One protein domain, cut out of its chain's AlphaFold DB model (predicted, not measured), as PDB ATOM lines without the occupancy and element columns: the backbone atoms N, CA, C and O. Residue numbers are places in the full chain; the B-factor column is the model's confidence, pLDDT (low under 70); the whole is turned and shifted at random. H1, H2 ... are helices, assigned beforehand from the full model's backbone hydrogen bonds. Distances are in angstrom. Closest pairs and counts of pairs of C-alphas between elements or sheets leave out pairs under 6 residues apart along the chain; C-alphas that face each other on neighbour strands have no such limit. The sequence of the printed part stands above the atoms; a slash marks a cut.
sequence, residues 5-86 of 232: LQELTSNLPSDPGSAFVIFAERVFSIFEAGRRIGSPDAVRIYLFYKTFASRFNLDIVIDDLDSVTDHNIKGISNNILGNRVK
ATOM      1  N   LEU A   5      48.079  83.550  82.597       89.81
ATOM      2  CA  LEU A   5      47.268  83.546  81.382       89.81
ATOM      3  C   LEU A   5      48.129  83.293  80.135       89.81
ATOM      4  O   LEU A   5      47.710  82.574  79.226       89.81
ATOM      5  N   GLN A   6      49.349  83.830  80.097       92.88
ATOM      6  CA  GLN A   6      50.286  83.598  78.999       92.88
ATOM      7  C   GLN A   6      50.740  82.133  78.960       92.88
ATOM      8  O   GLN A   6      50.804  81.537  77.885       92.88
ATOM      9  N   GLU A   7      50.994  81.526  80.121       93.88
ATOM     10  CA  GLU A   7      51.304  80.096  80.223       93.88
ATOM     11  C   GLU A   7      50.139  79.248  79.692       93.88
ATOM     12  O   GLU A   7      50.320  78.422  78.791       93.88
ATOM     13  N   LEU A   8      48.924  79.520  80.177       93.06
ATOM     14  CA  LEU A   8      47.710  78.795  79.803       93.06
ATOM     15  C   LEU A   8      47.363  78.914  78.313       93.06
ATOM     16  O   LEU A   8      46.827  77.964  77.743       93.06
ATOM     17  N   THR A   9      47.690  80.037  77.672       93.56
ATOM     18  CA  THR A   9      47.395  80.298  76.250       93.56
ATOM     19  C   THR A   9      48.534  79.928  75.293       93.56
ATOM     20  O   THR A   9      48.353  79.943  74.074       93.56
ATOM     21  N   SER A  10      49.701  79.533  75.811       93.75
ATOM     22  CA  SER A  10      50.854  79.154  74.986       93.75
ATOM     23  C   SER A  10      50.588  77.891  74.149       93.75
ATOM     24  O   SER A  10      50.129  76.871  74.659       93.75
ATOM     25  N   ASN A  11      50.896  77.914  72.850       92.12
ATOM     26  CA  ASN A  11      50.734  76.753  71.959       92.12
ATOM     27  C   ASN A  11      49.303  76.173  71.912       92.12
ATOM     28  O   ASN A  11      49.132  74.959  71.783       92.12
ATOM     29  N   LEU A  12      48.267  77.008  72.053       91.12
ATOM     30  CA  LEU A  12      46.901  76.564  71.773       91.12
ATOM     31  C   LEU A  12      46.746  76.242  70.272       91.12
ATOM     32  O   LEU A  12      47.359  76.909  69.432       91.12
ATOM     33  N   PRO A  13      45.947  75.225  69.905       86.56
ATOM     34  CA  PRO A  13      45.665  74.924  68.507       86.56
ATOM     35  C   PRO A  13      44.939  76.095  67.839       86.56
ATOM     36  O   PRO A  13      44.210  76.841  68.483       86.56
ATOM     37  N   SER A  14      45.073  76.226  66.519       81.69
ATOM     38  CA  SER A  14      44.376  77.288  65.777       81.69
ATOM     39  C   SER A  14      42.868  77.052  65.631       81.69
ATOM     40  O   SER A  14      42.183  77.925  65.123       81.69
ATOM     41  N   ASP A  15      42.369  75.862  65.984       78.50
ATOM     42  CA  ASP A  15      40.935  75.551  66.009       78.50
ATOM     43  C   ASP A  15      40.314  76.076  67.318       78.50
ATOM     44  O   ASP A  15      40.707  75.586  68.381       78.50
ATOM     45  N   PRO A  16      39.375  77.039  67.281       83.69
ATOM     46  CA  PRO A  16      38.810  77.658  68.478       83.69
ATOM     47  C   PRO A  16      38.147  76.677  69.442       83.69
ATOM     48  O   PRO A  16      38.383  76.769  70.646       83.69
ATOM     49  N   GLY A  17      37.376  75.705  68.940       83.12
ATOM     50  CA  GLY A  17      36.739  74.687  69.784       83.12
ATOM     51  C   GLY A  17      37.769  73.861  70.559       83.12
ATOM     52  O   GLY A  17      37.686  73.732  71.782       83.12
ATOM     53  N   SER A  18      38.797  73.362  69.869       83.06
ATOM     54  CA  SER A  18      39.905  72.627  70.492       83.06
ATOM     55  C   SER A  18      40.742  73.511  71.417       83.06
ATOM     56  O   SER A  18      41.159  73.055  72.479       83.06
ATOM     57  N   ALA A  19      40.987  74.771  71.046       88.56
ATOM     58  CA  ALA A  19      41.740  75.724  71.859       88.56
ATOM     59  C   ALA A  19      41.038  75.989  73.186       88.56
ATOM     60  O   ALA A  19      41.676  75.990  74.237       88.56
ATOM     61  N   PHE A  20      39.718  76.145  73.137       90.88
ATOM     62  CA  PHE A  20      38.884  76.378  74.300       90.88
ATOM     63  C   PHE A  20      38.867  75.178  75.255       90.88
ATOM     64  O   PHE A  20      39.042  75.345  76.462       90.88
ATOM     65  N   VAL A  21      38.742  73.957  74.717       89.38
ATOM     66  CA  VAL A  21      38.810  72.720  75.513       89.38
ATOM     67  C   VAL A  21      40.194  72.546  76.142       89.38
ATOM     68  O   VAL A  21      40.278  72.327  77.346       89.38
ATOM     69  N   ILE A  22      41.279  72.707  75.377       91.50
ATOM     70  CA  ILE A  22      42.652  72.561  75.897       91.50
ATOM     71  C   ILE A  22      42.962  73.625  76.953       91.50
ATOM     72  O   ILE A  22      43.610  73.332  77.958       91.50
ATOM     73  N   PHE A  23      42.493  74.860  76.763       95.12
ATOM     74  CA  PHE A  23      42.611  75.895  77.785       95.12
ATOM     75  C   PHE A  23      41.894  75.475  79.078       95.12
ATOM     76  O   PHE A  23      42.481  75.563  80.157       95.12
ATOM     77  N   ALA A  24      40.672  74.938  78.973       93.81
ATOM     78  CA  ALA A  24      39.933  74.434  80.126       93.81
ATOM     79  C   ALA A  24      40.622  73.252  80.822       93.81
ATOM     80  O   ALA A  24      40.653  73.216  82.052       93.81
ATOM     81  N   GLU A  25      41.227  72.328  80.068       93.31
ATOM     82  CA  GLU A  25      42.020  71.213  80.609       93.31
ATOM     83  C   GLU A  25      43.206  71.729  81.428       93.31
ATOM     84  O   GLU A  25      43.439  71.281  82.553       93.31
ATOM     85  N   ARG A  26      43.931  72.719  80.899       96.31
ATOM     86  CA  ARG A  26      45.084  73.313  81.586       96.31
ATOM     87  C   ARG A  26      44.677  74.019  82.872       96.31
ATOM     88  O   ARG A  26      45.302  73.784  83.903       96.31
ATOM     89  N   VAL A  27      43.607  74.815  82.843       94.88
ATOM     90  CA  VAL A  27      43.060  75.454  84.051       94.88
ATOM     91  C   VAL A  27      42.627  74.397  85.071       94.88
ATOM     92  O   VAL A  27      42.951  74.514  86.251       94.88
ATOM     93  N   PHE A  28      41.956  73.331  84.631       92.25
ATOM     94  CA  PHE A  28      41.520  72.255  85.519       92.25
ATOM     95  C   PHE A  28      42.700  71.527  86.186       92.25
ATOM     96  O   PHE A  28      42.656  71.263  87.388       92.25
ATOM     97  N   SER A  29      43.789  71.297  85.445       92.75
ATOM     98  CA  SER A  29      45.000  70.629  85.951       92.75
ATOM     99  C   SER A  29      45.677  71.379  87.110       92.75
ATOM    100  O   SER A  29      46.263  70.756  87.995       92.75
ATOM    101  N   ILE A  30      45.544  72.713  87.166       93.44
ATOM    102  CA  ILE A  30      46.036  73.531  88.286       93.44
ATOM    103  C   ILE A  30      45.309  73.138  89.578       93.44
ATOM    104  O   ILE A  30      45.945  72.969  90.623       93.44
ATOM    105  N   PHE A  31      43.991  72.942  89.498       91.50
ATOM    106  CA  PHE A  31      43.181  72.524  90.639       91.50
ATOM    107  C   PHE A  31      43.420  71.064  91.024       91.50
ATOM    108  O   PHE A  31      43.398  70.751  92.213       91.50
ATOM    109  N   GLU A  32      43.660  70.172  90.058       89.62
ATOM    110  CA  GLU A  32      44.045  68.781  90.347       89.62
ATOM    111  C   GLU A  32      45.392  68.701  91.071       89.62
ATOM    112  O   GLU A  32      45.556  67.900  91.988       89.62
ATOM    113  N   ALA A  33      46.325  69.597  90.740       92.00
ATOM    114  CA  ALA A  33      47.597  69.742  91.443       92.00
ATOM    115  C   ALA A  33      47.469  70.390  92.840       92.00
ATOM    116  O   ALA A  33      48.485  70.676  93.475       92.00
ATOM    117  N   GLY A  34      46.247  70.672  93.313       90.06
ATOM    118  CA  GLY A  34      45.983  71.281  94.619       90.06
ATOM    119  C   GLY A  34      46.400  72.750  94.727       90.06
ATOM    120  O   GLY A  34      46.456  73.290  95.834       90.06
ATOM    121  N   ARG A  35      46.710  73.411  93.604       91.06
ATOM    122  CA  ARG A  35      47.100  74.824  93.587       91.06
ATOM    123  C   ARG A  35      45.859  75.715  93.584       91.06
ATOM    124  O   ARG A  35      44.818  75.354  93.038       91.06
ATOM    125  N   ARG A  36      45.994  76.896  94.188       90.00
ATOM    126  CA  ARG A  36      44.988  77.965  94.128       90.00
ATOM    127  C   ARG A  36      45.331  78.952  93.028       90.00
ATOM    128  O   ARG A  36      46.513  79.171  92.753       90.00
ATOM    129  N   ILE A  37      44.306  79.552  92.441       89.94
ATOM    130  CA  ILE A  37      44.470  80.624  91.464       89.94
ATOM    131  C   ILE A  37      44.331  81.946  92.224       89.94
ATOM    132  O   ILE A  37      43.443  82.127  93.053       89.94
ATOM    133  N   GLY A  38      45.263  82.876  92.019       87.81
ATOM    134  CA  GLY A  38      45.150  84.196  92.637       87.81
ATOM    135  C   GLY A  38      43.907  84.925  92.123       87.81
ATOM    136  O   GLY A  38      43.560  84.786  90.955       87.81
ATOM    137  N   SER A  39      43.255  85.746  92.955       87.69
ATOM    138  CA  SER A  39      42.057  86.500  92.538       87.69
ATOM    139  C   SER A  39      42.237  87.273  91.212       87.69
ATOM    140  O   SER A  39      41.359  87.154  90.355       87.69
ATOM    141  N   PRO A  40      43.370  87.967  90.953       89.94
ATOM    142  CA  PRO A  40      43.597  88.619  89.660       89.94
ATOM    143  C   PRO A  40      43.621  87.650  88.470       89.94
ATOM    144  O   PRO A  40      43.055  87.949  87.420       89.94
ATOM    145  N   ASP A  41      44.245  86.482  88.631       91.69
ATOM    146  CA  ASP A  41      44.319  85.469  87.577       91.69
ATOM    147  C   ASP A  41      42.975  84.766  87.366       91.69
ATOM    148  O   ASP A  41      42.598  84.487  86.229       91.69
ATOM    149  N   ALA A  42      42.214  84.537  88.439       91.62
ATOM    150  CA  ALA A  42      40.875  83.969  88.361       91.62
ATOM    151  C   ALA A  42      39.957  84.875  87.526       91.62
ATOM    152  O   ALA A  42      39.306  84.399  86.598       91.62
ATOM    153  N   VAL A  43      39.977  86.189  87.777       92.25
ATOM    154  CA  VAL A  43      39.226  87.173  86.977       92.25
ATOM    155  C   VAL A  43      39.656  87.138  85.509       92.25
ATOM    156  O   VAL A  43      38.804  87.113  84.624       92.25
ATOM    157  N   ARG A  44      40.962  87.082  85.225       93.50
ATOM    158  CA  ARG A  44      41.479  86.997  83.847       93.50
ATOM    159  C   ARG A  44      41.024  85.728  83.128       93.50
ATOM    160  O   ARG A  44      40.618  85.804  81.973       93.50
ATOM    161  N   ILE A  45      41.063  84.579  83.801       94.88
ATOM    162  CA  ILE A  45      40.607  83.294  83.252       94.88
ATOM    163  C   ILE A  45      39.096  83.322  82.998       94.88
ATOM    164  O   ILE A  45      38.649  82.886  81.939       94.88
ATOM    165  N   TYR A  46      38.309  83.876  83.925       94.81
ATOM    166  CA  TYR A  46      36.871  84.074  83.736       94.81
ATOM    167  C   TYR A  46      36.574  84.950  82.514       94.81
ATOM    168  O   TYR A  46      35.787  84.560  81.650       94.81
ATOM    169  N   LEU A  47      37.239  86.105  82.408       93.19
ATOM    170  CA  LEU A  47      37.083  87.005  81.267       93.19
ATOM    171  C   LEU A  47      37.503  86.327  79.963       93.19
ATOM    172  O   LEU A  47      36.802  86.464  78.966       93.19
ATOM    173  N   PHE A  48      38.582  85.539  79.973       94.50
ATOM    174  CA  PHE A  48      38.967  84.735  78.818       94.50
ATOM    175  C   PHE A  48      37.842  83.779  78.412       94.50
ATOM    176  O   PHE A  48      37.446  83.800  77.250       94.50
ATOM    177  N   TYR A  49      37.276  82.997  79.341       94.00
ATOM    178  CA  TYR A  49      36.160  82.103  79.018       94.00
ATOM    179  C   TYR A  49      34.977  82.860  78.413       94.00
ATOM    180  O   TYR A  49      34.486  82.468  77.355       94.00
ATOM    181  N   LYS A  50      34.556  83.960  79.048       92.50
ATOM    182  CA  LYS A  50      33.406  84.761  78.615       92.50
ATOM    183  C   LYS A  50      33.624  85.374  77.233       92.50
ATOM    184  O   LYS A  50      32.789  85.215  76.343       92.50
ATOM    185  N   THR A  51      34.755  86.048  77.031       91.62
ATOM    186  CA  THR A  51      35.084  86.694  75.757       91.62
ATOM    187  C   THR A  51      35.290  85.671  74.649       91.62
ATOM    188  O   THR A  51      34.826  85.891  73.534       91.62
ATOM    189  N   PHE A  52      35.954  84.548  74.929       90.00
ATOM    190  CA  PHE A  52      36.193  83.509  73.930       90.00
ATOM    191  C   PHE A  52      34.885  82.824  73.520       90.00
ATOM    192  O   PHE A  52      34.610  82.719  72.327       90.00
ATOM    193  N   ALA A  53      34.046  82.428  74.483       88.38
ATOM    194  CA  ALA A  53      32.748  81.823  74.192       88.38
ATOM    195  C   ALA A  53      31.856  82.760  73.366       88.38
ATOM    196  O   ALA A  53      31.305  82.337  72.355       88.38
ATOM    197  N   SER A  54      31.791  84.045  73.730       86.75
ATOM    198  CA  SER A  54      31.027  85.044  72.975       86.75
ATOM    199  C   SER A  54      31.585  85.273  71.566       86.75
ATOM    200  O   SER A  54      30.826  85.256  70.599       86.75
ATOM    201  N   ARG A  55      32.907  85.438  71.423       85.44
ATOM    202  CA  ARG A  55      33.556  85.718  70.132       85.44
ATOM    203  C   ARG A  55      33.352  84.607  69.104       85.44
ATOM    204  O   ARG A  55      33.253  84.904  67.921       85.44
ATOM    205  N   PHE A  56      33.338  83.355  69.551       80.50
ATOM    206  CA  PHE A  56      33.188  82.183  68.686       80.50
ATOM    207  C   PHE A  56      31.785  81.566  68.753       80.50
ATOM    208  O   PHE A  56      31.608  80.430  68.322       80.50
ATOM    209  N   ASN A  57      30.811  82.301  69.305       77.75
ATOM    210  CA  ASN A  57      29.411  81.889  69.427       77.75
ATOM    211  C   ASN A  57      29.242  80.464  69.994       77.75
ATOM    212  O   ASN A  57      28.467  79.650  69.490       77.75
ATOM    213  N   LEU A  58      30.022  80.135  71.029       80.69
ATOM    214  CA  LEU A  58      29.953  78.835  71.686       80.69
ATOM    215  C   LEU A  58      28.713  78.793  72.588       80.69
ATOM    216  O   LEU A  58      28.534  79.669  73.429       80.69
ATOM    217  N   ASP A  59      27.894  77.747  72.450       79.19
ATOM    218  CA  ASP A  59      26.689  77.505  73.263       79.19
ATOM    219  C   ASP A  59      27.049  77.093  74.707       79.19
ATOM    220  O   ASP A  59      26.952  75.923  75.100       79.19
ATOM    221  N   ILE A  60      27.555  78.064  75.471       78.44
ATOM    222  CA  ILE A  60      27.984  77.944  76.863       78.44
ATOM    223  C   ILE A  60      27.363  79.080  77.657       78.44
ATOM    224  O   ILE A  60      27.601  80.256  77.386       78.44
ATOM    225  N   VAL A  61      26.630  78.713  78.701       80.50
ATOM    226  CA  VAL A  61      26.173  79.667  79.706       80.50
ATOM    227  C   VAL A  61      27.316  79.895  80.689       80.50
ATOM    228  O   VAL A  61      27.704  78.989  81.426       80.50
ATOM    229  N   ILE A  62      27.888  81.096  80.654       85.31
ATOM    230  CA  ILE A  62      28.820  81.588  81.670       85.31
ATOM    231  C   ILE A  62      28.066  82.669  82.431       85.31
ATOM    232  O   ILE A  62      27.827  83.745  81.884       85.31
ATOM    233  N   ASP A  63      27.660  82.345  83.656       85.69
ATOM    234  CA  ASP A  63      26.905  83.260  84.507       85.69
ATOM    235  C   ASP A  63      27.709  84.529  84.790       85.69
ATOM    236  O   ASP A  63      28.925  84.472  84.990       85.69
ATOM    237  N   ASP A  64      27.015  85.665  84.852       86.50
ATOM    238  CA  ASP A  64      27.596  86.895  85.369       86.50
ATOM    239  C   ASP A  64      27.786  86.778  86.879       86.50
ATOM    240  O   ASP A  64      26.841  86.559  87.633       86.50
ATOM    241  N   LEU A  65      29.041  86.887  87.311       83.88
ATOM    242  CA  LEU A  65      29.423  86.714  88.706       83.88
ATOM    243  C   LEU A  65      29.770  88.059  89.338       83.88
ATOM    244  O   LEU A  65      30.666  88.757  88.862       83.88
ATOM    245  N   ASP A  66      29.143  88.356  90.478       82.62
ATOM    246  CA  ASP A  66      29.491  89.512  91.320       82.62
ATOM    247  C   ASP A  66      30.921  89.409  91.875       82.62
ATOM    248  O   ASP A  66      31.586  90.412  92.138       82.62
ATOM    249  N   SER A  67      31.418  88.180  92.054       86.88
ATOM    250  CA  SER A  67      32.808  87.908  92.414       86.88
ATOM    251  C   SER A  67      33.297  86.608  91.782       86.88
ATOM    252  O   SER A  67      32.588  85.603  91.754       86.88
ATOM    253  N   VAL A  68      34.529  86.625  91.273       89.81
ATOM    254  CA  VAL A  68      35.150  85.460  90.637       89.81
ATOM    255  C   VAL A  68      35.995  84.712  91.661       89.81
ATOM    256  O   VAL A  68      36.980  85.246  92.174       89.81
ATOM    257  N   THR A  69      35.625  83.462  91.943       89.62
ATOM    258  CA  THR A  69      36.349  82.583  92.873       89.62
ATOM    259  C   THR A  69      36.933  81.355  92.174       89.62
ATOM    260  O   THR A  69      36.448  80.932  91.122       89.62
ATOM    261  N   ASP A  70      37.919  80.715  92.810       87.50
ATOM    262  CA  ASP A  70      38.477  79.421  92.381       87.50
ATOM    263  C   ASP A  70      37.392  78.364  92.146       87.50
ATOM    264  O   ASP A  70      37.476  77.573  91.206       87.50
ATOM    265  N   HIS A  71      36.346  78.366  92.978       88.00
ATOM    266  CA  HIS A  71      35.228  77.440  92.840       88.00
ATOM    267  C   HIS A  71      34.460  77.672  91.535       88.00
ATOM    268  O   HIS A  71      34.145  76.710  90.835       88.00
ATOM    269  N   ASN A  72      34.219  78.937  91.169       90.50
ATOM    270  CA  ASN A  72      33.544  79.272  89.918       90.50
ATOM    271  C   ASN A  72      34.387  78.866  88.708       90.50
ATOM    272  O   ASN A  72      33.874  78.212  87.804       90.50
ATOM    273  N   ILE A  73      35.687  79.185  88.714       93.00
ATOM    274  CA  ILE A  73      36.594  78.828  87.614       93.00
ATOM    275  C   ILE A  73      36.659  77.315  87.435       93.00
ATOM    276  O   ILE A  73      36.505  76.821  86.319       93.00
ATOM    277  N   LYS A  74      36.819  76.566  88.531       91.12
ATOM    278  CA  LYS A  74      36.819  75.102  88.491       91.12
ATOM    279  C   LYS A  74      35.496  74.551  87.953       91.12
ATOM    280  O   LYS A  74      35.516  73.609  87.163       91.12
ATOM    281  N   GLY A  75      34.367  75.133  88.361       90.25
ATOM    282  CA  GLY A  75      33.036  74.769  87.873       90.25
ATOM    283  C   GLY A  75      32.885  74.978  86.365       90.25
ATOM    284  O   GLY A  75      32.478  74.052  85.665       90.25
ATOM    285  N   ILE A  76      33.292  76.149  85.864       90.88
ATOM    286  CA  ILE A  76      33.287  76.481  84.432       90.88
ATOM    287  C   ILE A  76      34.187  75.509  83.664       90.88
ATOM    288  O   ILE A  76      33.725  74.874  82.720       90.88
ATOM    289  N   SER A  77      35.436  75.304  84.101       90.88
ATOM    290  CA  SER A  77      36.348  74.343  83.467       90.88
ATOM    291  C   SER A  77      35.744  72.945  83.409       90.88
ATOM    292  O   SER A  77      35.723  72.329  82.350       90.88
ATOM    293  N   ASN A  78      35.187  72.452  84.515       90.19
ATOM    294  CA  ASN A  78      34.587  71.122  84.559       90.19
ATOM    295  C   ASN A  78      33.368  70.996  83.628       90.19
ATOM    296  O   ASN A  78      33.219  69.986  82.939       90.19
ATOM    297  N   ASN A  79      32.520  72.028  83.562       88.81
ATOM    298  CA  ASN A  79      31.410  72.075  82.611       88.81
ATOM    299  C   ASN A  79      31.919  72.001  81.163       88.81
ATOM    300  O   ASN A  79      31.373  71.237  80.360       88.81
ATOM    301  N   ILE A  80      32.999  72.728  80.856       88.50
ATOM    302  CA  ILE A  80      33.599  72.740  79.523       88.50
ATOM    303  C   ILE A  80      34.129  71.343  79.154       88.50
ATOM    304  O   ILE A  80      33.857  70.816  78.075       88.50
ATOM    305  N   LEU A  81      34.838  70.692  80.075       87.81
ATOM    306  CA  LEU A  81      35.397  69.353  79.859       87.81
ATOM    307  C   LEU A  81      34.320  68.273  79.713       87.81
ATOM    308  O   LEU A  81      34.444  67.378  78.865       87.81
ATOM    309  N   GLY A  82      33.245  68.376  80.500       85.12
ATOM    310  CA  GLY A  82      32.090  67.483  80.425       85.12
ATOM    311  C   GLY A  82      31.337  67.590  79.097       85.12
ATOM    312  O   GLY A  82      30.828  66.591  78.594       85.12
ATOM    313  N   ASN A  83      31.336  68.775  78.483       83.62
ATOM    314  CA  ASN A  83      30.623  69.059  77.238       83.62
ATOM    315  C   ASN A  83      31.546  69.186  76.009       83.62
ATOM    316  O   ASN A  83      31.095  69.618  74.949       83.62
ATOM    317  N   ARG A  84      32.816  68.762  76.091       80.50
ATOM    318  CA  ARG A  84      33.823  68.936  75.021       80.50
ATOM    319  C   ARG A  84      33.352  68.531  73.617       80.50
ATOM    320  O   ARG A  84      33.603  69.247  72.653       80.50
ATOM    321  N   VAL A  85      32.629  67.413  73.500       71.81
ATOM    322  CA  VAL A  85      32.109  66.915  72.211       71.81
ATOM    323  C   VAL A  85      31.054  67.869  71.653       71.81
ATOM    324  O   VAL A  85      31.053  68.153  70.457       71.81
ATOM    325  N   LYS A  86      30.189  68.411  72.522       76.00
ATOM    326  CA  LYS A  86      29.169  69.392  72.146       76.00
ATOM    327  C   LYS A  86      29.816  70.671  71.610       76.00
ATOM    328  O   LYS A  86      29.336  71.186  70.608       76.00
TER     329      LYS A  86
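What this domain is: This is residues 5 to 86 of the 232 residues of an uncharacterized protein of Methylosinus sporium (UniProt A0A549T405). Two long helices, H2 and H3, lie side by side with opposite directions, a little spread; H4 packs on one side of this pair, crossing H2, and the short H1 lies on the other side. The long link of residues 56 to 69 folds back on the outside, from the end of H3 to the beginning of H4. The 82 printed residues hold four named helices, in the order H1, H2, H3, H4, and no named strand: the class is all helix. The whole is compact, with a radius of gyration of the C-alphas of 11.8 A, and rounded, spanning 28 by 27 by 22 A.

Where its parts are: Find C-alpha 5 at (47.268, 83.546, 81.382), where H1 begins; it takes residues 5 to 9. Go on to C-alpha 16 at (38.810, 77.658, 68.478), from which H2 runs 24.2 A through residues 16 to 32. H3, residues 39 to 55, is 24.0 A long. H4, residues 70 to 82, runs 18.1 A to C-alpha 82 at (32.090, 67.483, 80.425).

How they stand to each other: Look at Leu 8 and Phe 23, the closest C-alphas of H1 and H2, which touch at 6.2 A. H1 and H3 only just touch, with 3 pairs of C-alphas within 8 A, the closest being Leu 5 and Ile 45 at 6.9 A. H2 and H3 are close but not clearly touching, at a shallow tilt of 22 degrees, opposite ways; their closest C-alphas, Phe 20 and Phe 52, are 7.6 A apart. H2 and H4 touch at a steep tilt of 49 degrees, opposite ways, closest at the C-alphas of Ala 24 and Ser 77, 4.9 A. H4 touches H3 with residues 70 to 73 alone, closest at the C-alphas of Asp 70 and Ala 42, 6.5 A. H1 and H4 are apart. In H1, H3 and H4 every O i to N i+4 pair is within hydrogen-bond range; in H2, 12 of 13 are.

The domain as a whole: The C-alphas farthest apart are those of Ser 14 and Asp 66, 32.0 A. The printed part has no cut. The link H3 to H4 is long, with 14 residues. The mean pLDDT of the printed part is 88.6, and no printed residue is under 70.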